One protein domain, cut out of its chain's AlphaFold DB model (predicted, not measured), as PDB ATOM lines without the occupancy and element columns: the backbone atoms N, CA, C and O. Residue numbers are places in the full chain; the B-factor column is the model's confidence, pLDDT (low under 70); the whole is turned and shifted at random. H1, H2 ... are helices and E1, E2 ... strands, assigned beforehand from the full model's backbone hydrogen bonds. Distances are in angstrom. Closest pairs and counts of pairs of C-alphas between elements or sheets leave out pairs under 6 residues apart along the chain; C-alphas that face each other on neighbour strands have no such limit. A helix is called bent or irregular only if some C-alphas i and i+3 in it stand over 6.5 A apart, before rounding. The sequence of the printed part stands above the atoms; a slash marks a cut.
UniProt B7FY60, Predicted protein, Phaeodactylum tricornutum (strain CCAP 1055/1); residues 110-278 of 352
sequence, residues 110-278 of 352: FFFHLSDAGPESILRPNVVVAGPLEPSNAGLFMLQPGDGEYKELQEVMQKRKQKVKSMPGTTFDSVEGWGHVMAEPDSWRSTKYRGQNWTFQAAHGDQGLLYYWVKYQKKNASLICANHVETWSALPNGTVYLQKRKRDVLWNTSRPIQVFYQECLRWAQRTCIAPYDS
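What this domain is: This is residues 110 to 278 of the 352 residues of the protein "Predicted protein" of Phaeodactylum tricornutum (strain CCAP 1055/1) (UniProt B7FY60). A twisted sheet of five strands has the helix H3 slanting over one face, while H2 and H4 reach out toward opposite ends of the longest axis. H1 grazes the sheet, and a long stretch without named elements, residues 166 to 205, leads from H2 back to H3. The printed part has 169 residues, with four named helices and five named strands in the order H1 E1 E2 H2 H3 E3 E4 E5 H4; the mixed sheet runs E2 E1 E3 E4 E5. The class is mixed, helices and strands, though under half of the residues are in named elements. The whole is compact, with a radius of gyration of the C-alphas of 16.3 A and spans of 51 by 35 by 29 A.

How they stand to each other: H1, residues 110 to 115, only grazes the sheet with residues 111 to 115. E1, residues 126 to 129, and E2, residues 140 to 143, form an antiparallel hairpin, with N 127 and O 142 at 2.8 A. H2, residues 149 to 165, is not on the sheet. H3, residues 206 to 217, is close to H2 but not clearly touching it; the closest C-alphas, of Leu 153 and Trp 213, are 7.3 A apart. E3, residues 221 to 225, is parallel to E1, with N 222 and O 126 at 2.8 A. H3 lies over E1 and E3 at a height over the sheet of 9.0 A, slantwise to the strands, at 44 degrees to E1 on the local plane. E4, residues 228 to 234, and E5, residues 240 to 247, complete a meander with E3, each strand the antiparallel neighbour of the one before; N 223 and O 230 are 2.8 A apart, N 231 and O 244 also 2.8 A. H4, residues 258 to 268, is not on the sheet; its closest C-alpha to E3, Ala 268, is 7.5 A from that of Cys 225. Every O i to N i+4 pair is within hydrogen-bond range in H1, H2 and H3, but 4 of 7 are in H4.

Where its parts are: H1 begins at C-alpha 110, (203.171, 248.765, 260.714), and measures 8.3 A. E1 measures 10.5 A, E2 10.3 A, H2 25.0 A, H3 14.6 A, E3 12.7 A, E4 19.8 A and E5 20.8 A. H4 measures 14.9 A, ends at C-alpha 268, (200.736, 230.522, 263.199), and is irregular: C-alphas 259 and 262 are 7.2 A apart.

The domain as a whole: The C-alphas farthest apart, of Ser 166 and Gln 258, are 51.4 A apart. Residues 165 to 170, of which 165 belongs to H2, stand free. The link from H2 to H3 is long, with 40 residues. The printed part has no cut; residue 256 has a pLDDT under 70.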
ATOM      1  N   PHE A 110     202.316 249.442 261.688       96.56
ATOM      2  CA  PHE A 110     203.171 248.765 260.714       96.56
ATOM      3  C   PHE A 110     202.379 248.245 259.502       96.56
ATOM      4  O   PHE A 110     202.929 248.220 258.405       96.56
ATOM      5  N   PHE A 111     201.091 247.895 259.641       97.88
ATOM      6  CA  PHE A 111     200.249 247.558 258.486       97.88
ATOM      7  C   PHE A 111     200.179 248.712 257.482       97.88
ATOM      8  O   PHE A 111     200.333 248.493 256.278       97.88
ATOM      9  N   PHE A 112     199.986 249.938 257.973       97.75
ATOM     10  CA  PHE A 112     199.909 251.131 257.138       97.75
ATOM     11  C   PHE A 112     201.273 251.473 256.544       97.75
ATOM     12  O   PHE A 112     201.372 251.629 255.329       97.75
ATOM     13  N   HIS A 113     202.332 251.500 257.359       95.94
ATOM     14  CA  HIS A 113     203.686 251.819 256.892       95.94
ATOM     15  C   HIS A 113     204.180 250.840 255.818       95.94
ATOM     16  O   HIS A 113     204.742 251.255 254.809       95.94
ATOM     17  N   LEU A 114     203.916 249.540 255.985       96.62
ATOM     18  CA  LEU A 114     204.308 248.521 255.010       96.62
ATOM     19  C   LEU A 114     203.439 248.525 253.747       96.62
ATOM     20  O   LEU A 114     203.869 247.992 252.723       96.62
ATOM     21  N   SER A 115     202.222 249.071 253.814       96.94
ATOM     22  CA  SER A 115     201.325 249.207 252.657       96.94
ATOM     23  C   SER A 115     201.572 250.486 251.865       96.94
ATOM     24  O   SER A 115     201.225 250.562 250.682       96.94
ATOM     25  N   ASP A 116     202.196 251.478 252.498       93.12
ATOM     26  CA  ASP A 116     202.297 252.830 251.972       93.12
ATOM     27  C   ASP A 116     203.721 253.365 251.764       93.12
ATOM     28  O   ASP A 116     203.943 254.560 251.617       93.12
ATOM     29  N   ALA A 117     204.705 252.480 251.656       87.88
ATOM     30  CA  ALA A 117     206.083 252.853 251.345       87.88
ATOM     31  C   ALA A 117     206.324 253.141 249.840       87.88
ATOM     32  O   ALA A 117     207.456 253.076 249.359       87.88
ATOM     33  N   GLY A 118     205.271 253.431 249.068       88.31
ATOM     34  CA  GLY A 118     205.360 253.666 247.626       88.31
ATOM     35  C   GLY A 118     205.858 252.427 246.860       88.31
ATOM     36  O   GLY A 118     205.305 251.339 247.044       88.31
ATOM     37  N   PRO A 119     206.882 252.546 245.991       86.31
ATOM     38  CA  PRO A 119     207.467 251.402 245.281       86.31
ATOM     39  C   PRO A 119     207.990 250.289 246.204       86.31
ATOM     40  O   PRO A 119     208.001 249.124 245.809       86.31
ATOM     41  N   GLU A 120     208.365 250.634 247.440       87.62
ATOM     42  CA  GLU A 120     208.922 249.707 248.430       87.62
ATOM     43  C   GLU A 120     207.852 249.019 249.294       87.62
ATOM     44  O   GLU A 120     208.184 248.249 250.201       87.62
ATOM     45  N   SER A 121     206.562 249.256 249.026       93.94
ATOM     46  CA  SER A 121     205.473 248.634 249.780       93.94
ATOM     47  C   SER A 121     205.587 247.106 249.779       93.94
ATOM     48  O   SER A 121     205.585 246.434 248.744       93.94
ATOM     49  N   ILE A 122     205.655 246.542 250.984       95.06
ATOM     50  CA  ILE A 122     205.666 245.095 251.219       95.06
ATOM     51  C   ILE A 122     204.240 244.545 251.169       95.06
ATOM     52  O   ILE A 122     204.028 243.437 250.668       95.06
ATOM     53  N   LEU A 123     203.279 245.310 251.685       97.62
ATOM     54  CA  LEU A 123     201.869 244.955 251.702       97.62
ATOM     55  C   LEU A 123     201.119 245.697 250.594       97.62
ATOM     56  O   LEU A 123     201.391 246.852 250.282       97.62
ATOM     57  N   ARG A 124     200.134 245.034 249.997       97.50
ATOM     58  CA  ARG A 124     199.174 245.664 249.090       97.50
ATOM     59  C   ARG A 124     198.139 246.477 249.880       97.50
ATOM     60  O   ARG A 124     198.090 246.391 251.109       97.50
ATOM     61  N   PRO A 125     197.309 247.280 249.196       97.12
ATOM     62  CA  PRO A 125     196.267 248.065 249.852       97.12
ATOM     63  C   PRO A 125     195.214 247.245 250.601       97.12
ATOM     64  O   PRO A 125     194.672 247.712 251.600       97.12
ATOM     65  N   ASN A 126     194.949 246.026 250.129       98.38
ATOM     66  CA  ASN A 126     194.043 245.082 250.766       98.38
ATOM     67  C   ASN A 126     194.860 243.939 251.366       98.38
ATOM     68  O   ASN A 126     195.624 243.279 250.659       98.38
ATOM     69  N   VAL A 127     194.722 243.707 252.666       98.62
ATOM     70  CA  VAL A 127     195.498 242.726 253.421       98.62
ATOM     71  C   VAL A 127     194.565 241.863 254.244       98.62
ATOM     72  O   VAL A 127     193.734 242.377 254.987       98.62
ATOM     73  N   VAL A 128     194.745 240.550 254.152       98.25
ATOM     74  CA  VAL A 128     194.038 239.578 254.989       98.25
ATOM     75  C   VAL A 128     195.035 238.688 255.713       98.25
ATOM     76  O   VAL A 128     196.125 238.414 255.204       98.25
ATOM     77  N   VAL A 129     194.656 238.243 256.906       97.19
ATOM     78  CA  VAL A 129     195.468 237.360 257.746       97.19
ATOM     79  C   VAL A 129     194.790 236.003 257.809       97.19
ATOM     80  O   VAL A 129     193.645 235.908 258.235       97.19
ATOM     81  N   ALA A 130     195.473 234.946 257.388       96.56
ATOM     82  CA  ALA A 130     194.945 233.592 257.454       96.56
ATOM     83  C   ALA A 130     194.844 233.122 258.907       96.56
ATOM     84  O   ALA A 130     195.778 233.311 259.690       96.56
ATOM     85  N   GLY A 131     193.741 232.471 259.259       94.00
ATOM     86  CA  GLY A 131     193.611 231.767 260.529       94.00
ATOM     87  C   GLY A 131     193.993 230.289 260.407       94.00
ATOM     88  O   GLY A 131     194.519 229.848 259.379       94.00
ATOM     89  N   PRO A 132     193.727 229.490 261.453       92.06
ATOM     90  CA  PRO A 132     193.934 228.050 261.414       92.06
ATOM     91  C   PRO A 132     193.137 227.339 260.320       92.06
ATOM     92  O   PRO A 132     193.666 226.446 259.655       92.06
ATOM     93  N   LEU A 133     191.866 227.697 260.137       94.12
ATOM     94  CA  LEU A 133     190.910 226.936 259.325       94.12
ATOM     95  C   LEU A 133     190.454 227.696 258.074       94.12
ATOM     96  O   LEU A 133     189.740 227.138 257.248       94.12
ATOM     97  N   GLU A 134     190.884 228.945 257.927       95.44
ATOM     98  CA  GLU A 134     190.442 229.892 256.915       95.44
ATOM     99  C   GLU A 134     191.622 230.660 256.295       95.44
ATOM    100  O   GLU A 134     192.596 230.970 256.987       95.44
ATOM    101  N   PRO A 135     191.555 231.014 255.000       96.94
ATOM    102  CA  PRO A 135     192.581 231.820 254.343       96.94
ATOM    103  C   PRO A 135     192.504 233.313 254.691       96.94
ATOM    104  O   PRO A 135     193.446 234.059 254.435       96.94
ATOM    105  N   SER A 136     191.393 233.757 255.281       97.12
ATOM    106  CA  SER A 136     191.178 235.137 255.710       97.12
ATOM    107  C   SER A 136     190.298 235.175 256.953       97.12
ATOM    108  O   SER A 136     189.079 235.012 256.884       97.12
ATOM    109  N   ASN A 137     190.925 235.409 258.098       95.12
ATOM    110  CA  ASN A 137     190.242 235.680 259.346       95.12
ATOM    111  C   ASN A 137     189.594 237.069 259.273       95.12
ATOM    112  O   ASN A 137     190.275 238.076 259.081       95.12
ATOM    113  N   ALA A 138     188.275 237.129 259.440       95.50
ATOM    114  CA  ALA A 138     187.530 238.385 259.355       95.50
ATOM    115  C   ALA A 138     187.566 239.215 260.655       95.50
ATOM    116  O   ALA A 138     186.870 240.228 260.743       95.50
ATOM    117  N   GLY A 139     188.360 238.805 261.649       95.50
ATOM    118  CA  GLY A 139     188.581 239.548 262.889       95.50
ATOM    119  C   GLY A 139     189.686 240.597 262.798       95.50
ATOM    120  O   GLY A 139     189.657 241.560 263.559       95.50
ATOM    121  N   LEU A 140     190.633 240.452 261.864       97.00
ATOM    122  CA  LEU A 140     191.671 241.450 261.601       97.00
ATOM    123  C   LEU A 140     192.060 241.455 260.121       97.00
ATOM    124  O   LEU A 140     192.580 240.470 259.596       97.00
ATOM    125  N   PHE A 141     191.836 242.583 259.453       98.56
ATOM    126  CA  PHE A 141     192.183 242.776 258.043       98.56
ATOM    127  C   PHE A 141     192.268 244.266 257.709       98.56
ATOM    128  O   PHE A 141     191.711 245.097 258.420       98.56
ATOM    129  N   MET A 142     192.945 244.617 256.619       98.75
ATOM    130  CA  MET A 142     193.033 245.994 256.134       98.75
ATOM    131  C   MET A 142     192.453 246.085 254.731       98.75
ATOM    132  O   MET A 142     192.811 245.279 253.880       98.75
ATOM    133  N   LEU A 143     191.592 247.064 254.470       98.56
ATOM    134  CA  LEU A 143     191.084 247.345 253.124       98.56
ATOM    135  C   LEU A 143     191.420 248.773 252.714       98.56
ATOM    136  O   LEU A 143     191.620 249.648 253.561       98.56
ATOM    137  N   GLN A 144     191.427 248.995 251.405       97.94
ATOM    138  CA  GLN A 144     191.375 250.321 250.811       97.94
ATOM    139  C   GLN A 144     189.907 250.708 250.568       97.94
ATOM    140  O   GLN A 144     189.263 250.091 249.719       97.94
ATOM    141  N   PRO A 145     189.365 251.709 251.286       98.06
ATOM    142  CA  PRO A 145     188.083 252.314 250.944       98.06
ATOM    143  C   PRO A 145     188.146 253.047 249.601       98.06
ATOM    144  O   PRO A 145     189.223 253.427 249.133       98.06
ATOM    145  N   GLY A 146     186.980 253.302 249.016       96.56
ATOM    146  CA  GLY A 146     186.860 254.023 247.755       96.56
ATOM    147  C   GLY A 146     185.405 254.265 247.374       96.56
ATOM    148  O   GLY A 146     184.490 253.621 247.900       96.56
ATOM    149  N   ASP A 147     185.188 255.210 246.467       96.69
ATOM    150  CA  ASP A 147     183.851 255.521 245.978       96.69
ATOM    151  C   ASP A 147     183.256 254.306 245.256       96.69
ATOM    152  O   ASP A 147     183.889 253.688 244.403       96.69
ATOM    153  N   GLY A 148     182.031 253.930 245.627       96.81
ATOM    154  CA  GLY A 148     181.334 252.781 245.045       96.81
ATOM    155  C   GLY A 148     181.772 251.404 245.563       96.81
ATOM    156  O   GLY A 148     181.017 250.455 245.383       96.81
ATOM    157  N   GLU A 149     182.889 251.287 246.287       97.31
ATOM    158  CA  GLU A 149     183.435 250.001 246.763       97.31
ATOM    159  C   GLU A 149     182.431 249.215 247.623       97.31
ATOM    160  O   GLU A 149     182.188 248.029 247.411       97.31
ATOM    161  N   TYR A 150     181.772 249.880 248.579       97.50
ATOM    162  CA  TYR A 150     180.763 249.212 249.407       97.50
ATOM    163  C   TYR A 150     179.535 248.777 248.593       97.50
ATOM    164  O   TYR A 150     178.972 247.715 248.850       97.50
ATOM    165  N   LYS A 151     179.136 249.566 247.588       97.75
ATOM    166  CA  LYS A 151     178.011 249.233 246.706       97.75
ATOM    167  C   LYS A 151     178.346 248.018 245.836       97.75
ATOM    168  O   LYS A 151     177.541 247.099 245.749       97.75
ATOM    169  N   GLU A 152     179.540 247.982 245.256       97.88
ATOM    170  CA  GLU A 152     180.038 246.847 244.473       97.88
ATOM    171  C   GLU A 152     180.075 245.562 245.320       97.88
ATOM    172  O   GLU A 152     179.615 244.506 244.885       97.88
ATOM    173  N   LEU A 153     180.515 245.650 246.579       97.75
ATOM    174  CA  LEU A 153     180.447 244.521 247.507       97.75
ATOM    175  C   LEU A 153     178.999 244.067 247.771       97.75
ATOM    176  O   LEU A 153     178.714 242.868 247.797       97.75
ATOM    177  N   GLN A 154     178.063 245.004 247.949       96.75
ATOM    178  CA  GLN A 154     176.644 244.672 248.112       96.75
ATOM    179  C   GLN A 154     176.072 243.972 246.870       96.75
ATOM    180  O   GLN A 154     175.247 243.067 247.009       96.75
ATOM    181  N   GLU A 155     176.529 244.325 245.668       97.56
ATOM    182  CA  GLU A 155     176.148 243.643 244.428       97.56
ATOM    183  C   GLU A 155     176.662 242.195 244.391       97.56
ATOM    184  O   GLU A 155     175.912 241.297 244.005       97.56
ATOM    185  N   VAL A 156     177.889 241.934 244.860       97.12
ATOM    186  CA  VAL A 156     178.415 240.563 245.042       97.12
ATOM    187  C   VAL A 156     177.524 239.767 245.998       97.12
ATOM    188  O   VAL A 156     177.101 238.649 245.687       97.12
ATOM    189  N   MET A 157     177.172 240.356 247.145       94.69
ATOM    190  CA  MET A 157     176.283 239.721 248.121       94.69
ATOM    191  C   MET A 157     174.908 239.408 247.525       94.69
ATOM    192  O   MET A 157     174.368 238.321 247.745       94.69
ATOM    193  N   GLN A 158     174.346 240.339 246.752       94.06
ATOM    194  CA  GLN A 158     173.041 240.174 246.121       94.06
ATOM    195  C   GLN A 158     173.057 239.085 245.046       94.06
ATOM    196  O   GLN A 158     172.145 238.257 245.019       94.06
ATOM    197  N   LYS A 159     174.104 239.028 244.212       94.50
ATOM    198  CA  LYS A 159     174.289 237.963 243.213       94.50
ATOM    199  C   LYS A 159     174.331 236.585 243.872       94.50
ATOM    200  O   LYS A 159     173.605 235.687 243.451       94.50
ATOM    201  N   ARG A 160     175.089 236.430 244.967       93.06
ATOM    202  CA  ARG A 160     175.125 235.172 245.736       93.06
ATOM    203  C   ARG A 160     173.749 234.814 246.304       93.06
ATOM    204  O   ARG A 160     173.329 233.666 246.180       93.06
ATOM    205  N   LYS A 161     173.026 235.781 246.889       89.44
ATOM    206  CA  LYS A 161     171.660 235.564 247.407       89.44
ATOM    207  C   LYS A 161     170.694 235.118 246.302       89.44
ATOM    208  O   LYS A 161     169.907 234.205 246.522       89.44
ATOM    209  N   GLN A 162     170.755 235.728 245.119       90.75
ATOM    210  CA  GLN A 162     169.922 235.346 243.974       90.75
ATOM    211  C   GLN A 162     170.253 233.946 243.460       90.75
ATOM    212  O   GLN A 162     169.340 233.162 243.216       90.75
ATOM    213  N   LYS A 163     171.541 233.609 243.352       89.81
ATOM    214  CA  LYS A 163     171.973 232.282 242.910       89.81
ATOM    215  C   LYS A 163     171.466 231.180 243.840       89.81
ATOM    216  O   LYS A 163     170.873 230.213 243.374       89.81
ATOM    217  N   VAL A 164     171.632 231.355 245.150       88.00
ATOM    218  CA  VAL A 164     171.182 230.385 246.162       88.00
ATOM    219  C   VAL A 164     169.673 230.113 246.077       88.00
ATOM    220  O   VAL A 164     169.263 228.966 246.202       88.00
ATOM    221  N   LYS A 165     168.840 231.112 245.743       88.12
ATOM    222  CA  LYS A 165     167.391 230.900 245.527       88.12
ATOM    223  C   LYS A 165     167.069 229.920 244.395       88.12
ATOM    224  O   LYS A 165     165.990 229.342 244.388       88.12
ATOM    225  N   SER A 166     167.981 229.745 243.440       87.88
ATOM    226  CA  SER A 166     167.831 228.797 242.329       87.88
ATOM    227  C   SER A 166     168.369 227.393 242.641       87.88
ATOM    228  O   SER A 166     168.301 226.517 241.784       87.88
ATOM    229  N   MET A 167     168.890 227.166 243.855       87.19
ATOM    230  CA  MET A 167     169.521 225.914 244.286       87.19
ATOM    231  C   MET A 167     168.739 225.286 245.455       87.19
ATOM    232  O   MET A 167     169.030 225.577 246.618       87.19
ATOM    233  N   PRO A 168     167.747 224.413 245.188       84.44
ATOM    234  CA  PRO A 168     166.965 223.772 246.241       84.44
ATOM    235  C   PRO A 168     167.854 223.017 247.242       84.44
ATOM    236  O   PRO A 168     168.726 222.244 246.851       84.44
ATOM    237  N   GLY A 169     167.629 223.240 248.540       81.75
ATOM    238  CA  GLY A 169     168.320 222.529 249.623       81.75
ATOM    239  C   GLY A 169     169.780 222.931 249.862       81.75
ATOM    240  O   GLY A 169     170.456 222.283 250.654       81.75
ATOM    241  N   THR A 170     170.288 223.973 249.196       82.69
ATOM    242  CA  THR A 170     171.662 224.456 249.383       82.69
ATOM    243  C   THR A 170     171.659 225.936 249.721       82.69
ATOM    244  O   THR A 170     171.194 226.740 248.925       82.69
ATOM    245  N   THR A 171     172.250 226.325 250.851       84.88
ATOM    246  CA  THR A 171     172.397 227.743 251.213       84.88
ATOM    247  C   THR A 171     173.702 228.358 250.718       84.88
ATOM    248  O   THR A 171     173.853 229.581 250.719       84.88
ATOM    249  N   PHE A 172     174.659 227.554 250.247       91.81
ATOM    250  CA  PHE A 172     175.933 228.029 249.713       91.81
ATOM    251  C   PHE A 172     176.534 227.055 248.694       91.81
ATOM    252  O   PHE A 172     176.719 225.875 248.982       91.81
ATOM    253  N   ASP A 173     176.878 227.560 247.510       94.00
ATOM    254  CA  ASP A 173     177.590 226.786 246.496       94.00
ATOM    255  C   ASP A 173     179.066 226.672 246.890       94.00
ATOM    256  O   ASP A 173     179.818 227.633 246.777       94.00
ATOM    257  N   SER A 174     179.503 225.505 247.362       94.38
ATOM    258  CA  SER A 174     180.902 225.318 247.772       94.38
ATOM    259  C   SER A 174     181.897 225.264 246.605       94.38
ATOM    260  O   SER A 174     183.100 225.342 246.844       94.38
ATOM    261  N   VAL A 175     181.445 225.154 245.355       94.44
ATOM    262  CA  VAL A 175     182.319 225.133 244.173       94.44
ATOM    263  C   VAL A 175     182.557 226.554 243.671       94.44
ATOM    264  O   VAL A 175     183.705 226.980 243.556       94.44
ATOM    265  N   GLU A 176     181.493 227.321 243.429       95.06
ATOM    266  CA  GLU A 176     181.611 228.704 242.934       95.06
ATOM    267  C   GLU A 176     181.739 229.745 244.060       95.06
ATOM    268  O   GLU A 176     182.282 230.832 243.861       95.06
ATOM    269  N   GLY A 177     181.234 229.440 245.255       95.50
ATOM    270  CA  GLY A 177     181.264 230.316 246.421       95.50
ATOM    271  C   GLY A 177     180.613 231.670 246.174       95.50
ATOM    272  O   GLY A 177     179.396 231.789 246.034       95.50
ATOM    273  N   TRP A 178     181.448 232.708 246.140       96.44
ATOM    274  CA  TRP A 178     181.045 234.106 245.951       96.44
ATOM    275  C   TRP A 178     181.084 234.568 244.485       96.44
ATOM    276  O   TRP A 178     181.043 235.767 244.224       96.44
ATOM    277  N   GLY A 179     181.144 233.634 243.531       94.69
ATOM    278  CA  GLY A 179     181.171 233.928 242.093       94.69
ATOM    279  C   GLY A 179     182.515 233.633 241.424       94.69
ATOM    280  O   GLY A 179     182.835 234.253 240.414       94.69
ATOM    281  N   HIS A 180     183.341 232.757 242.007       95.19
ATOM    282  CA  HIS A 180     184.638 232.360 241.449       95.19
ATOM    283  C   HIS A 180     184.959 230.901 241.778       95.19
ATOM    284  O   HIS A 180     185.086 230.541 242.947       95.19
ATOM    285  N   VAL A 181     185.157 230.075 240.753       95.62
ATOM    286  CA  VAL A 181     185.615 228.684 240.905       95.62
ATOM    287  C   VAL A 181     187.140 228.673 241.006       95.62
ATOM    288  O   VAL A 181     187.811 229.172 240.103       95.62
ATOM    289  N   MET A 182     187.702 228.103 242.079       94.50
ATOM    290  CA  MET A 182     189.160 227.948 242.180       94.50
ATOM    291  C   MET A 182     189.581 226.648 241.490       94.50
ATOM    292  O   MET A 182     189.077 225.572 241.798       94.50
ATOM    293  N   ALA A 183     190.517 226.756 240.553       87.56
ATOM    294  CA  ALA A 183     191.089 225.634 239.820       87.56
ATOM    295  C   ALA A 183     192.598 225.847 239.674       87.56
ATOM    296  O   ALA A 183     193.050 226.990 239.658       87.56
ATOM    297  N   GLU A 184     193.375 224.765 239.560       84.69
ATOM    298  CA  GLU A 184     194.840 224.839 239.441       84.69
ATOM    299  C   GLU A 184     195.291 225.894 238.407       84.69
ATOM    300  O   GLU A 184     194.750 225.935 237.298       84.69
ATOM    301  N   PRO A 185     196.283 226.748 238.733       85.44
ATOM    302  CA  PRO A 185     197.123 226.740 239.939       85.44
ATOM    303  C   PRO A 185     196.527 227.482 241.157       85.44
ATOM    304  O   PRO A 185     197.216 227.708 242.157       85.44
ATOM    305  N   ASP A 186     195.271 227.921 241.077       88.50
ATOM    306  CA  ASP A 186     194.595 228.681 242.124       88.50
ATOM    307  C   ASP A 186     194.110 227.774 243.269       88.50
ATOM    308  O   ASP A 186     193.451 226.755 243.071       88.50
ATOM    309  N   SER A 187     194.443 228.155 244.501       93.06
ATOM    310  CA  SER A 187     193.969 227.508 245.725       93.06
ATOM    311  C   SER A 187     193.907 228.516 246.869       93.06
ATOM    312  O   SER A 187     194.546 229.576 246.837       93.06
ATOM    313  N   TRP A 188     193.133 228.194 247.901       95.31
ATOM    314  CA  TRP A 188     193.215 228.881 249.183       95.31
ATOM    315  C   TRP A 188     194.138 228.130 250.139       95.31
ATOM    316  O   TRP A 188     194.301 226.909 250.065       95.31
ATOM    317  N   ARG A 189     194.746 228.879 251.060       95.06
ATOM    318  CA  ARG A 189     195.643 228.360 252.092       95.06
ATOM    319  C   ARG A 189     195.332 229.031 253.423       95.06
ATOM    320  O   ARG A 189     195.352 230.253 253.504       95.06
ATOM    321  N   SER A 190     195.080 228.224 254.444       95.06
ATOM    322  CA  SER A 190     195.106 228.637 255.846       95.06
ATOM    323  C   SER A 190     196.448 228.250 256.471       95.06
ATOM    324  O   SER A 190     197.294 227.622 255.825       95.06
ATOM    325  N   THR A 191     196.664 228.560 257.749       93.00
ATOM    326  CA  THR A 191     197.906 228.129 258.408       93.00
ATOM    327  C   THR A 191     197.989 226.615 258.606       93.00
ATOM    328  O   THR A 191     199.085 226.107 258.827       93.00
ATOM    329  N   LYS A 192     196.869 225.882 258.506       92.62
ATOM    330  CA  LYS A 192     196.830 224.420 258.686       92.62
ATOM    331  C   LYS A 192     196.377 223.632 257.459       92.62
ATOM    332  O   LYS A 192     196.743 222.466 257.332       92.62
ATOM    333  N   TYR A 193     195.589 224.237 256.576       93.94
ATOM    334  CA  TYR A 193     194.903 223.551 255.485       93.94
ATOM    335  C   TYR A 193     195.072 224.297 254.162       93.94
ATOM    336  O   TYR A 193     195.485 225.455 254.109       93.94
ATOM    337  N   ARG A 194     194.748 223.613 253.069       95.25
ATOM    338  CA  ARG A 194     194.628 224.190 251.730       95.25
ATOM    339  C   ARG A 194     193.481 223.514 250.996       95.25
ATOM    340  O   ARG A 194     193.178 222.359 251.297       95.25
ATOM    341  N   GLY A 195     192.903 224.191 250.015       94.81
ATOM    342  CA  GLY A 195     191.831 223.624 249.205       94.81
ATOM    343  C   GLY A 195     191.523 224.443 247.958       94.81
ATOM    344  O   GLY A 195     192.101 225.506 247.737       94.81
ATOM    345  N   GLN A 196     190.617 223.910 247.142       94.06
ATOM    346  CA  GLN A 196     190.192 224.493 245.860       94.06
ATOM    347  C   GLN A 196     188.690 224.785 245.804       94.06
ATOM    348  O   GLN A 196     188.234 225.559 244.976       94.06
ATOM    349  N   ASN A 197     187.929 224.251 246.754       95.62
ATOM    350  CA  ASN A 197     186.527 224.597 246.933       95.62
ATOM    351  C   ASN A 197     186.381 225.562 248.111       95.62
ATOM    352  O   ASN A 197     187.222 225.595 249.011       95.62
ATOM    353  N   TRP A 198     185.290 226.314 248.147       96.94
ATOM    354  CA  TRP A 198     184.888 227.195 249.241       96.94
ATOM    355  C   TRP A 198     184.387 226.398 250.457       96.94
ATOM    356  O   TRP A 198     183.245 226.522 250.883       96.94
ATOM    357  N   THR A 199     185.245 225.547 251.015       95.56
ATOM    358  CA  THR A 199     184.923 224.625 252.121       95.56
ATOM    359  C   THR A 199     185.666 224.946 253.417       95.56
ATOM    360  O   THR A 199     185.558 224.211 254.397       95.56
ATOM    361  N   PHE A 200     186.429 226.040 253.445       95.69
ATOM    362  CA  PHE A 200     187.085 226.519 254.659       95.69
ATOM    363  C   PHE A 200     186.081 227.104 255.666       95.69
ATOM    364  O   PHE A 200     184.926 227.385 255.336       95.69
ATOM    365  N   GLN A 201     186.516 227.305 256.914       93.50
ATOM    366  CA  GLN A 201     185.629 227.797 257.971       93.50
ATOM    367  C   GLN A 201     185.001 229.149 257.596       93.50
ATOM    368  O   GLN A 201     185.703 230.092 257.236       93.50
ATOM    369  N   ALA A 202     183.671 229.242 257.715       93.25
ATOM    370  CA  ALA A 202     182.883 230.430 257.372       93.25
ATOM    371  C   ALA A 202     183.098 230.940 255.929       93.25
ATOM    372  O   ALA A 202     182.972 232.137 255.659       93.25
ATOM    373  N   ALA A 203     183.383 230.035 254.983       95.69
ATOM    374  CA  ALA A 203     183.452 230.362 253.559       95.69
ATOM    375  C   ALA A 203     182.144 230.966 253.014       95.69
ATOM    376  O   ALA A 203     182.180 231.771 252.090       95.69
ATOM    377  N   HIS A 204     180.997 230.642 253.612       93.00
ATOM    378  CA  HIS A 204     179.686 231.205 253.269       93.00
ATOM    379  C   HIS A 204     179.393 232.573 253.903       93.00
ATOM    380  O   HIS A 204     178.371 233.183 253.583       93.00
ATOM    381  N   GLY A 205     180.246 233.029 254.824       93.56
ATOM    382  CA  GLY A 205     180.065 234.240 255.622       93.56
ATOM    383  C   GLY A 205     181.094 235.330 255.317       93.56
ATOM    384  O   GLY A 205     181.625 235.432 254.210       93.56
ATOM    385  N   ASP A 206     181.384 236.148 256.325       95.31
ATOM    386  CA  ASP A 206     182.320 237.271 256.245       95.31
ATOM    387  C   ASP A 206     183.741 236.847 255.846       95.31
ATOM    388  O   ASP A 206     184.361 237.520 255.027       95.31
ATOM    389  N   GLN A 207     184.240 235.715 256.346       96.50
ATOM    390  CA  GLN A 207     185.571 235.211 255.989       96.50
ATOM    391  C   GLN A 207     185.678 234.905 254.493       96.50
ATOM    392  O   GLN A 207     186.631 235.333 253.846       96.50
ATOM    393  N   GLY A 208     184.696 234.209 253.913       97.62
ATOM    394  CA  GLY A 208     184.704 233.933 252.478       97.62
ATOM    395  C   GLY A 208     184.465 235.166 251.615       97.62
ATOM    396  O   GLY A 208     185.168 235.340 250.619       97.62
ATOM    397  N   LEU A 209     183.548 236.053 252.016       98.12
ATOM    398  CA  LEU A 209     183.315 237.301 251.287       98.12
ATOM    399  C   LEU A 209     184.569 238.183 251.289       98.12
ATOM    400  O   LEU A 209     184.931 238.723 250.249       98.12
ATOM    401  N   LEU A 210     185.263 238.285 252.426       98.56
ATOM    402  CA  LEU A 210     186.526 239.014 252.540       98.56
ATOM    403  C   LEU A 210     187.583 238.431 251.596       98.56
ATOM    404  O   LEU A 210     188.209 239.185 250.853       98.56
ATOM    405  N   TYR A 211     187.756 237.103 251.588       98.31
ATOM    406  CA  TYR A 211     188.690 236.431 250.681       98.31
ATOM    407  C   TYR A 211     188.371 236.727 249.213       98.31
ATOM    408  O   TYR A 211     189.257 237.114 248.448       98.31
ATOM    409  N   TYR A 212     187.095 236.578 248.834       98.38
ATOM    410  CA  TYR A 212     186.618 236.859 247.485       98.38
ATOM    411  C   TYR A 212     186.893 238.304 247.086       98.38
ATOM    412  O   TYR A 212     187.480 238.564 246.034       98.38
ATOM    413  N   TRP A 213     186.506 239.232 247.958       98.44
ATOM    414  CA  TRP A 213     186.632 240.656 247.731       98.44
ATOM    415  C   TRP A 213     188.078 241.041 247.444       98.44
ATOM    416  O   TRP A 213     188.370 241.611 246.398       98.44
ATOM    417  N   VAL A 214     189.015 240.674 248.320       98.06
ATOM    418  CA  VAL A 214     190.406 241.111 248.150       98.06
ATOM    419  C   VAL A 214     191.092 240.415 246.976       98.06
ATOM    420  O   VAL A 214     191.812 241.063 246.212       98.06
ATOM    421  N   LYS A 215     190.875 239.104 246.812       97.19
ATOM    422  CA  LYS A 215     191.637 238.296 245.859       97.19
ATOM    423  C   LYS A 215     191.039 238.328 244.458       97.19
ATOM    424  O   LYS A 215     191.791 238.509 243.509       97.19
ATOM    425  N   TYR A 216     189.723 238.184 244.323       97.19
ATOM    426  CA  TYR A 216     189.060 238.003 243.025       97.19
ATOM    427  C   TYR A 216     188.337 239.258 242.535       97.19
ATOM    428  O   TYR A 216     188.358 239.513 241.334       97.19
ATOM    429  N   GLN A 217     187.768 240.072 243.431       97.06
ATOM    430  CA  GLN A 217     187.135 241.333 243.029       97.06
ATOM    431  C   GLN A 217     188.171 242.450 242.859       97.06
ATOM    432  O   GLN A 217     188.307 243.014 241.776       97.06
ATOM    433  N   LYS A 218     188.957 242.741 243.904       96.44
ATOM    434  CA  LYS A 218     189.968 243.811 243.871       96.44
ATOM    435  C   LYS A 218     191.250 243.409 243.161       96.44
ATOM    436  O   LYS A 218     191.964 244.284 242.679       96.44
ATOM    437  N   LYS A 219     191.553 242.106 243.110       95.94
ATOM    438  CA  LYS A 219     192.694 241.534 242.371       95.94
ATOM    439  C   LYS A 219     194.043 242.176 242.713       95.94
ATOM    440  O   LYS A 219     194.957 242.207 241.893       95.94
ATOM    441  N   ASN A 220     194.160 242.713 243.923       94.88
ATOM    442  CA  ASN A 220     195.329 243.429 244.412       94.88
ATOM    443  C   ASN A 220     195.367 243.298 245.935       94.88
ATOM    444  O   ASN A 220     194.770 244.103 246.661       94.88
ATOM    445  N   ALA A 221     196.018 242.232 246.401       97.44
ATOM    446  CA  ALA A 221     195.956 241.834 247.799       97.44
ATOM    447  C   ALA A 221     197.261 241.232 248.318       97.44
ATOM    448  O   ALA A 221     198.025 240.608 247.577       97.44
ATOM    449  N   SER A 222     197.473 241.389 249.623       98.44
ATOM    450  CA  SER A 222     198.461 240.645 250.391       98.44
ATOM    451  C   SER A 222     197.764 239.670 251.329       98.44
ATOM    452  O   SER A 222     196.927 240.059 252.139       98.44
ATOM    453  N   LEU A 223     198.119 238.396 251.225       97.94
ATOM    454  CA  LEU A 223     197.602 237.325 252.067       97.94
ATOM    455  C   LEU A 223     198.731 236.906 253.008       97.94
ATOM    456  O   LEU A 223     199.748 236.362 252.571       97.94
ATOM    457  N   ILE A 224     198.575 237.210 254.293       97.12
ATOM    458  CA  ILE A 224     199.533 236.833 255.331       97.12
ATOM    459  C   ILE A 224     199.148 235.445 255.837       97.12
ATOM    460  O   ILE A 224     198.039 235.253 256.325       97.12
ATOM    461  N   CYS A 225     200.058 234.480 255.737       94.75
ATOM    462  CA  CYS A 225     199.836 233.115 256.197       94.75
ATOM    463  C   CYS A 225     201.081 232.597 256.919       94.75
ATOM    464  O   CYS A 225     202.112 232.336 256.292       94.75
ATOM    465  N   ALA A 226     200.969 232.415 258.238       91.12
ATOM    466  CA  ALA A 226     202.093 232.094 259.117       91.12
ATOM    467  C   ALA A 226     203.242 233.104 258.925       91.12
ATOM    468  O   ALA A 226     203.042 234.299 259.117       91.12
ATOM    469  N   ASN A 227     204.429 232.658 258.516       91.44
ATOM    470  CA  ASN A 227     205.579 233.530 258.299       91.44
ATOM    471  C   ASN A 227     205.775 233.978 256.842       91.44
ATOM    472  O   ASN A 227     206.855 234.435 256.465       91.44
ATOM    473  N   HIS A 228     204.748 233.830 256.009       93.38
ATOM    474  CA  HIS A 228     204.788 234.218 254.608       93.38
ATOM    475  C   HIS A 228     203.778 235.315 254.297       93.38
ATOM    476  O   HIS A 228     202.666 235.333 254.822       93.38
ATOM    477  N   VAL A 229     204.162 236.187 253.369       96.56
ATOM    478  CA  VAL A 229     203.271 237.147 252.725       96.56
ATOM    479  C   VAL A 229     203.207 236.806 251.247       96.56
ATOM    480  O   VAL A 229     204.219 236.822 250.540       96.56
ATOM    481  N   GLU A 230     202.010 236.483 250.779       96.69
ATOM    482  CA  GLU A 230     201.708 236.293 249.370       96.69
ATOM    483  C   GLU A 230     201.147 237.579 248.787       96.69
ATOM    484  O   GLU A 230     200.237 238.176 249.349       96.69
ATOM    485  N   THR A 231     201.685 238.007 247.656       97.00
ATOM    486  CA  THR A 231     201.195 239.146 246.885       97.00
ATOM    487  C   THR A 231     200.488 238.625 245.650       97.00
ATOM    488  O   THR A 231     201.109 237.972 244.809       97.00
ATOM    489  N   TRP A 232     199.204 238.938 245.546       96.25
ATOM    490  CA  TRP A 232     198.343 238.537 244.444       96.25
ATOM    491  C   TRP A 232     198.027 239.738 243.554       96.25
ATOM    492  O   TRP A 232     197.852 240.863 244.029       96.25
ATOM    493  N   SER A 233     197.999 239.497 242.249       95.56
ATOM    494  CA  SER A 233     197.690 240.491 241.217       95.56
ATOM    495  C   SER A 233     196.858 239.847 240.112       95.56
ATOM    496  O   SER A 233     196.617 238.640 240.150       95.56
ATOM    497  N   ALA A 234     196.417 240.633 239.132       94.75
ATOM    498  CA  ALA A 234     195.753 240.109 237.947       94.75
ATOM    499  C   ALA A 234     196.478 240.475 236.659       94.75
ATOM    500  O   ALA A 234     197.092 241.534 236.537       94.75
ATOM    501  N   LEU A 235     196.383 239.560 235.700       93.50
ATOM    502  CA  LEU A 235     196.743 239.784 234.309       93.50
ATOM    503  C   LEU A 235     195.718 240.726 233.641       93.50
ATOM    504  O   LEU A 235     194.614 240.894 234.167       93.50
ATOM    505  N   PRO A 236     196.018 241.302 232.458       94.12
ATOM    506  CA  PRO A 236     195.086 242.185 231.745       94.12
ATOM    507  C   PRO A 236     193.722 241.551 231.434       94.12
ATOM    508  O   PRO A 236     192.713 242.246 231.398       94.12
ATOM    509  N   ASN A 237     193.670 240.226 231.263       91.88
ATOM    510  CA  ASN A 237     192.428 239.467 231.064       91.88
ATOM    511  C   ASN A 237     191.624 239.249 232.366       91.88
ATOM    512  O   ASN A 237     190.593 238.582 232.358       91.88
ATOM    513  N   GLY A 238     192.108 239.765 233.499       90.25
ATOM    514  CA  GLY A 238     191.475 239.647 234.803       90.25
ATOM    515  C   GLY A 238     191.770 238.352 235.561       90.25
ATOM    516  O   GLY A 238     191.257 238.226 236.677       90.25
ATOM    517  N   THR A 239     192.569 237.429 235.016       91.88
ATOM    518  CA  THR A 239     193.002 236.205 235.705       91.88
ATOM    519  C   THR A 239     193.943 236.553 236.853       91.88
ATOM    520  O   THR A 239     194.951 237.233 236.654       91.88
ATOM    521  N   VAL A 240     193.625 236.074 238.055       94.12
ATOM    522  CA  VAL A 240     194.456 236.288 239.243       94.12
ATOM    523  C   VAL A 240     195.657 235.347 239.253       94.12
ATOM    524  O   VAL A 240     195.557 234.192 238.850       94.12
ATOM    525  N   TYR A 241     196.796 235.828 239.739       94.56
ATOM    526  CA  TYR A 241     198.006 235.027 239.880       94.56
ATOM    527  C   TYR A 241     198.823 235.456 241.100       94.56
ATOM    528  O   TYR A 241     198.784 236.612 241.542       94.56
ATOM    529  N   LEU A 242     199.583 234.508 241.649       95.69
ATOM    530  CA  LEU A 242     200.548 234.774 242.708       95.69
ATOM    531  C   LEU A 242     201.757 235.487 242.096       95.69
ATOM    532  O   LEU A 242     202.588 234.865 241.439       95.69
ATOM    533  N   GLN A 243     201.869 236.792 242.325       95.12
ATOM    534  CA  GLN A 243     202.969 237.597 241.801       95.12
ATOM    535  C   GLN A 243     204.269 237.345 242.568       95.12
ATOM    536  O   GLN A 243     205.346 237.264 241.979       95.12
ATOM    537  N   LYS A 244     204.187 237.277 243.900       95.56
ATOM    538  CA  LYS A 244     205.360 237.121 244.763       95.56
ATOM    539  C   LYS A 244     204.981 236.462 246.078       95.56
ATOM    540  O   LYS A 244     203.948 236.780 246.654       95.56
ATOM    541  N   ARG A 245     205.861 235.613 246.606       95.62
ATOM    542  CA  ARG A 245     205.801 235.132 247.990       95.62
ATOM    543  C   ARG A 245     207.093 235.530 248.694       95.62
ATOM    544  O   ARG A 245     208.173 235.177 248.230       95.62
ATOM    545  N   LYS A 246     206.990 236.267 249.800       95.50
ATOM    546  CA  LYS A 246     208.133 236.592 250.666       95.50
ATOM    547  C   LYS A 246     207.973 235.894 252.015       95.50
ATOM    548  O   LYS A 246     206.855 235.688 252.478       95.50
ATOM    549  N   ARG A 247     209.088 235.511 252.629       94.44
ATOM    550  CA  ARG A 247     209.146 234.874 253.949       94.44
ATOM    551  C   ARG A 247     209.763 235.851 254.949       94.44
ATOM    552  O   ARG A 247     210.615 236.637 254.554       94.44
ATOM    553  N   ASP A 248     209.309 235.807 256.198       91.69
ATOM    554  CA  ASP A 248     209.890 236.514 257.348       91.69
ATOM    555  C   ASP A 248     209.957 238.052 257.183       91.69
ATOM    556  O   ASP A 248     210.671 238.737 257.901       91.69
ATOM    557  N   VAL A 249     209.162 238.638 256.277       93.00
ATOM    558  CA  VAL A 249     209.139 240.102 256.044       93.00
ATOM    559  C   VAL A 249     208.460 240.893 257.152       93.00
ATOM    560  O   VAL A 249     208.623 242.104 257.227       93.00
ATOM    561  N   LEU A 250     207.681 240.209 257.987       92.88
ATOM    562  CA  LEU A 250     207.056 240.789 259.173       92.88
ATOM    563  C   LEU A 250     207.892 240.533 260.433       92.88
ATOM    564  O   LEU A 250     207.490 240.913 261.533       92.88
ATOM    565  N   TRP A 251     209.065 239.909 260.288       87.69
ATOM    566  CA  TRP A 251     209.994 239.717 261.392       87.69
ATOM    567  C   TRP A 251     210.419 241.081 261.952       87.69
ATOM    568  O   TRP A 251     210.700 242.006 261.195       87.69
ATOM    569  N   ASN A 252     210.437 241.220 263.279       85.56
ATOM    570  CA  ASN A 252     210.739 242.464 264.003       85.56
ATOM    571  C   ASN A 252     209.782 243.653 263.775       85.56
ATOM    572  O   ASN A 252     210.072 244.748 264.253       85.56
ATOM    573  N   THR A 253     208.646 243.477 263.090       88.81
ATOM    574  CA  THR A 253     207.650 244.565 262.943       88.81
ATOM    575  C   THR A 253     206.825 244.791 264.210       88.81
ATOM    576  O   THR A 253     206.244 245.858 264.392       88.81
ATOM    577  N   SER A 254     206.828 243.809 265.109       84.19
ATOM    578  CA  SER A 254     206.203 243.858 266.423       84.19
ATOM    579  C   SER A 254     207.115 243.221 267.467       84.19
ATOM    580  O   SER A 254     208.048 242.480 267.136       84.19
ATOM    581  N   ARG A 255     206.862 243.533 268.741       76.00
ATOM    582  CA  ARG A 255     207.526 242.904 269.884       76.00
ATOM    583  C   ARG A 255     206.489 242.076 270.645       76.00
ATOM    584  O   ARG A 255     205.653 242.667 271.330       76.00
ATOM    585  N   PRO A 256     206.530 240.737 270.547       66.88
ATOM    586  CA  PRO A 256     205.542 239.881 271.189       66.88
ATOM    587  C   PRO A 256     205.571 240.048 272.708       66.88
ATOM    588  O   PRO A 256     206.641 240.092 273.322       66.88
ATOM    589  N   ILE A 257     204.399 240.025 273.342       73.88
ATOM    590  CA  ILE A 257     204.331 239.789 274.786       73.88
ATOM    591  C   ILE A 257     204.506 238.285 275.010       73.88
ATOM    592  O   ILE A 257     203.665 237.488 274.597       73.88
ATOM    593  N   GLN A 258     205.600 237.893 275.671       72.25
ATOM    594  CA  GLN A 258     206.042 236.496 275.798       72.25
ATOM    595  C   GLN A 258     204.946 235.527 276.276       72.25
ATOM    596  O   GLN A 258     204.876 234.396 275.798       72.25
ATOM    597  N   VAL A 259     204.050 235.966 277.169       74.44
ATOM    598  CA  VAL A 259     202.939 235.131 277.664       74.44
ATOM    599  C   VAL A 259     201.986 234.676 276.548       74.44
ATOM    600  O   VAL A 259     201.412 233.592 276.633       74.44
ATOM    601  N   PHE A 260     201.839 235.441 275.464       81.06
ATOM    602  CA  PHE A 260     200.931 235.103 274.360       81.06
ATOM    603  C   PHE A 260     201.561 234.182 273.313       81.06
ATOM    604  O   PHE A 260     200.864 233.713 272.414       81.06
ATOM    605  N   TYR A 261     202.850 233.854 273.443       80.94
ATOM    606  CA  TYR A 261     203.583 233.060 272.457       80.94
ATOM    607  C   TYR A 261     202.930 231.698 272.180       80.94
ATOM    608  O   TYR A 261     202.743 231.317 271.027       80.94
ATOM    609  N   GLN A 262     202.517 230.974 273.226       78.62
ATOM    610  CA  GLN A 262     201.896 229.650 273.069       78.62
ATOM    611  C   GLN A 262     200.537 229.712 272.363       78.62
ATOM    612  O   GLN A 262     200.185 228.812 271.603       78.62
ATOM    613  N   GLU A 263     199.762 230.770 272.590       73.75
ATOM    614  CA  GLU A 263     198.478 230.959 271.913       73.75
ATOM    615  C   GLU A 263     198.682 231.375 270.457       73.75
ATOM    616  O   GLU A 263     198.047 230.824 269.561       73.75
ATOM    617  N   CYS A 264     199.637 232.262 270.210       83.44
ATOM    618  CA  CYS A 264     200.065 232.654 268.878       83.44
ATOM    619  C   CYS A 264     200.542 231.453 268.041       83.44
ATOM    620  O   CYS A 264     200.157 231.317 266.880       83.44
ATOM    621  N   LEU A 265     201.269 230.497 268.636       84.50
ATOM    622  CA  LEU A 265     201.636 229.245 267.961       84.50
ATOM    623  C   LEU A 265     200.424 228.397 267.551       84.50
ATOM    624  O   LEU A 265     200.489 227.695 266.545       84.50
ATOM    625  N   ARG A 266     199.286 228.475 268.252       80.56
ATOM    626  CA  ARG A 266     198.066 227.768 267.813       80.56
ATOM    627  C   ARG A 266     197.515 228.329 266.502       80.56
ATOM    628  O   ARG A 266     196.885 227.577 265.753       80.56
ATOM    629  N   TRP A 267     197.770 229.612 266.242       78.88
ATOM    630  CA  TRP A 267     197.358 230.328 265.038       78.88
ATOM    631  C   TRP A 267     198.388 230.216 263.914       78.88
ATOM    632  O   TRP A 267     198.029 229.814 262.813       78.88
ATOM    633  N   ALA A 268     199.662 230.491 264.194       79.31
ATOM    634  CA  ALA A 268     200.736 230.522 263.199       79.31
ATOM    635  C   ALA A 268     201.460 229.172 262.991       79.31
ATOM    636  O   ALA A 268     202.319 229.058 262.116       79.31
ATOM    637  N   GLN A 269     201.126 228.150 263.790       75.50
ATOM    638  CA  GLN A 269     201.720 226.805 263.871       75.50
ATOM    639  C   GLN A 269     203.196 226.721 264.281       75.50
ATOM    640  O   GLN A 269     203.530 225.954 265.178       75.50
ATOM    641  N   ARG A 270     204.095 227.425 263.587       73.06
ATOM    642  CA  ARG A 270     205.548 227.185 263.683       73.06
ATOM    643  C   ARG A 270     206.320 228.332 264.311       73.06
ATOM    644  O   ARG A 270     207.276 228.097 265.039       73.06
ATOM    645  N   THR A 271     205.917 229.559 264.018       78.12
ATOM    646  CA  THR A 271     206.626 230.762 264.450       78.12
ATOM    647  C   THR A 271     205.611 231.810 264.841       78.12
ATOM    648  O   THR A 271     204.736 232.145 264.045       78.12
ATOM    649  N   CYS A 272     205.738 232.330 266.055       85.94
ATOM    650  CA  CYS A 272     204.937 233.456 266.490       85.94
ATOM    651  C   CYS A 272     205.595 234.753 266.019       85.94
ATOM    652  O   CYS A 272     206.602 235.169 266.587       85.94
ATOM    653  N   ILE A 273     205.059 235.330 264.947       89.12
ATOM    654  CA  ILE A 273     205.513 236.601 264.382       89.12
ATOM    655  C   ILE A 273     204.305 237.466 264.044       89.12
ATOM    656  O   ILE A 273     203.180 236.961 263.953       89.12
ATOM    657  N   ALA A 274     204.543 238.745 263.785       92.38
ATOM    658  CA  ALA A 274     203.503 239.653 263.344       92.38
ATOM    659  C   ALA A 274     202.758 239.136 262.093       92.38
ATOM    660  O   ALA A 274     203.373 238.570 261.184       92.38
ATOM    661  N   PRO A 275     201.431 239.334 262.027       93.12
ATOM    662  CA  PRO A 275     200.607 240.011 263.029       93.12
ATOM    663  C   PRO A 275     200.113 239.088 264.156       93.12
ATOM    664  O   PRO A 275     199.508 239.581 265.099       93.12
ATOM    665  N   TYR A 276     200.345 237.771 264.089       91.94
ATOM    666  CA  TYR A 276     199.792 236.784 265.034       91.94
ATOM    667  C   TYR A 276     200.211 237.001 266.490       91.94
ATOM    668  O   TYR A 276     199.546 236.525 267.406       91.94
ATOM    669  N   ASP A 277     201.318 237.702 266.698       91.00
ATOM    670  CA  ASP A 277     201.867 238.037 268.007       91.00
ATOM    671  C   ASP A 277     201.417 239.404 268.550       91.00
ATOM    672  O   ASP A 277     201.740 239.770 269.681       91.00
ATOM    673  N   SER A 278     200.692 240.161 267.728       93.06
ATOM    674  CA  SER A 278     200.393 241.578 267.935       93.06
ATOM    675  C   SER A 278     198.955 241.818 268.392       93.06
ATOM    676  O   SER A 278     198.590 242.948 268.719       93.06
TER     677      SER A 278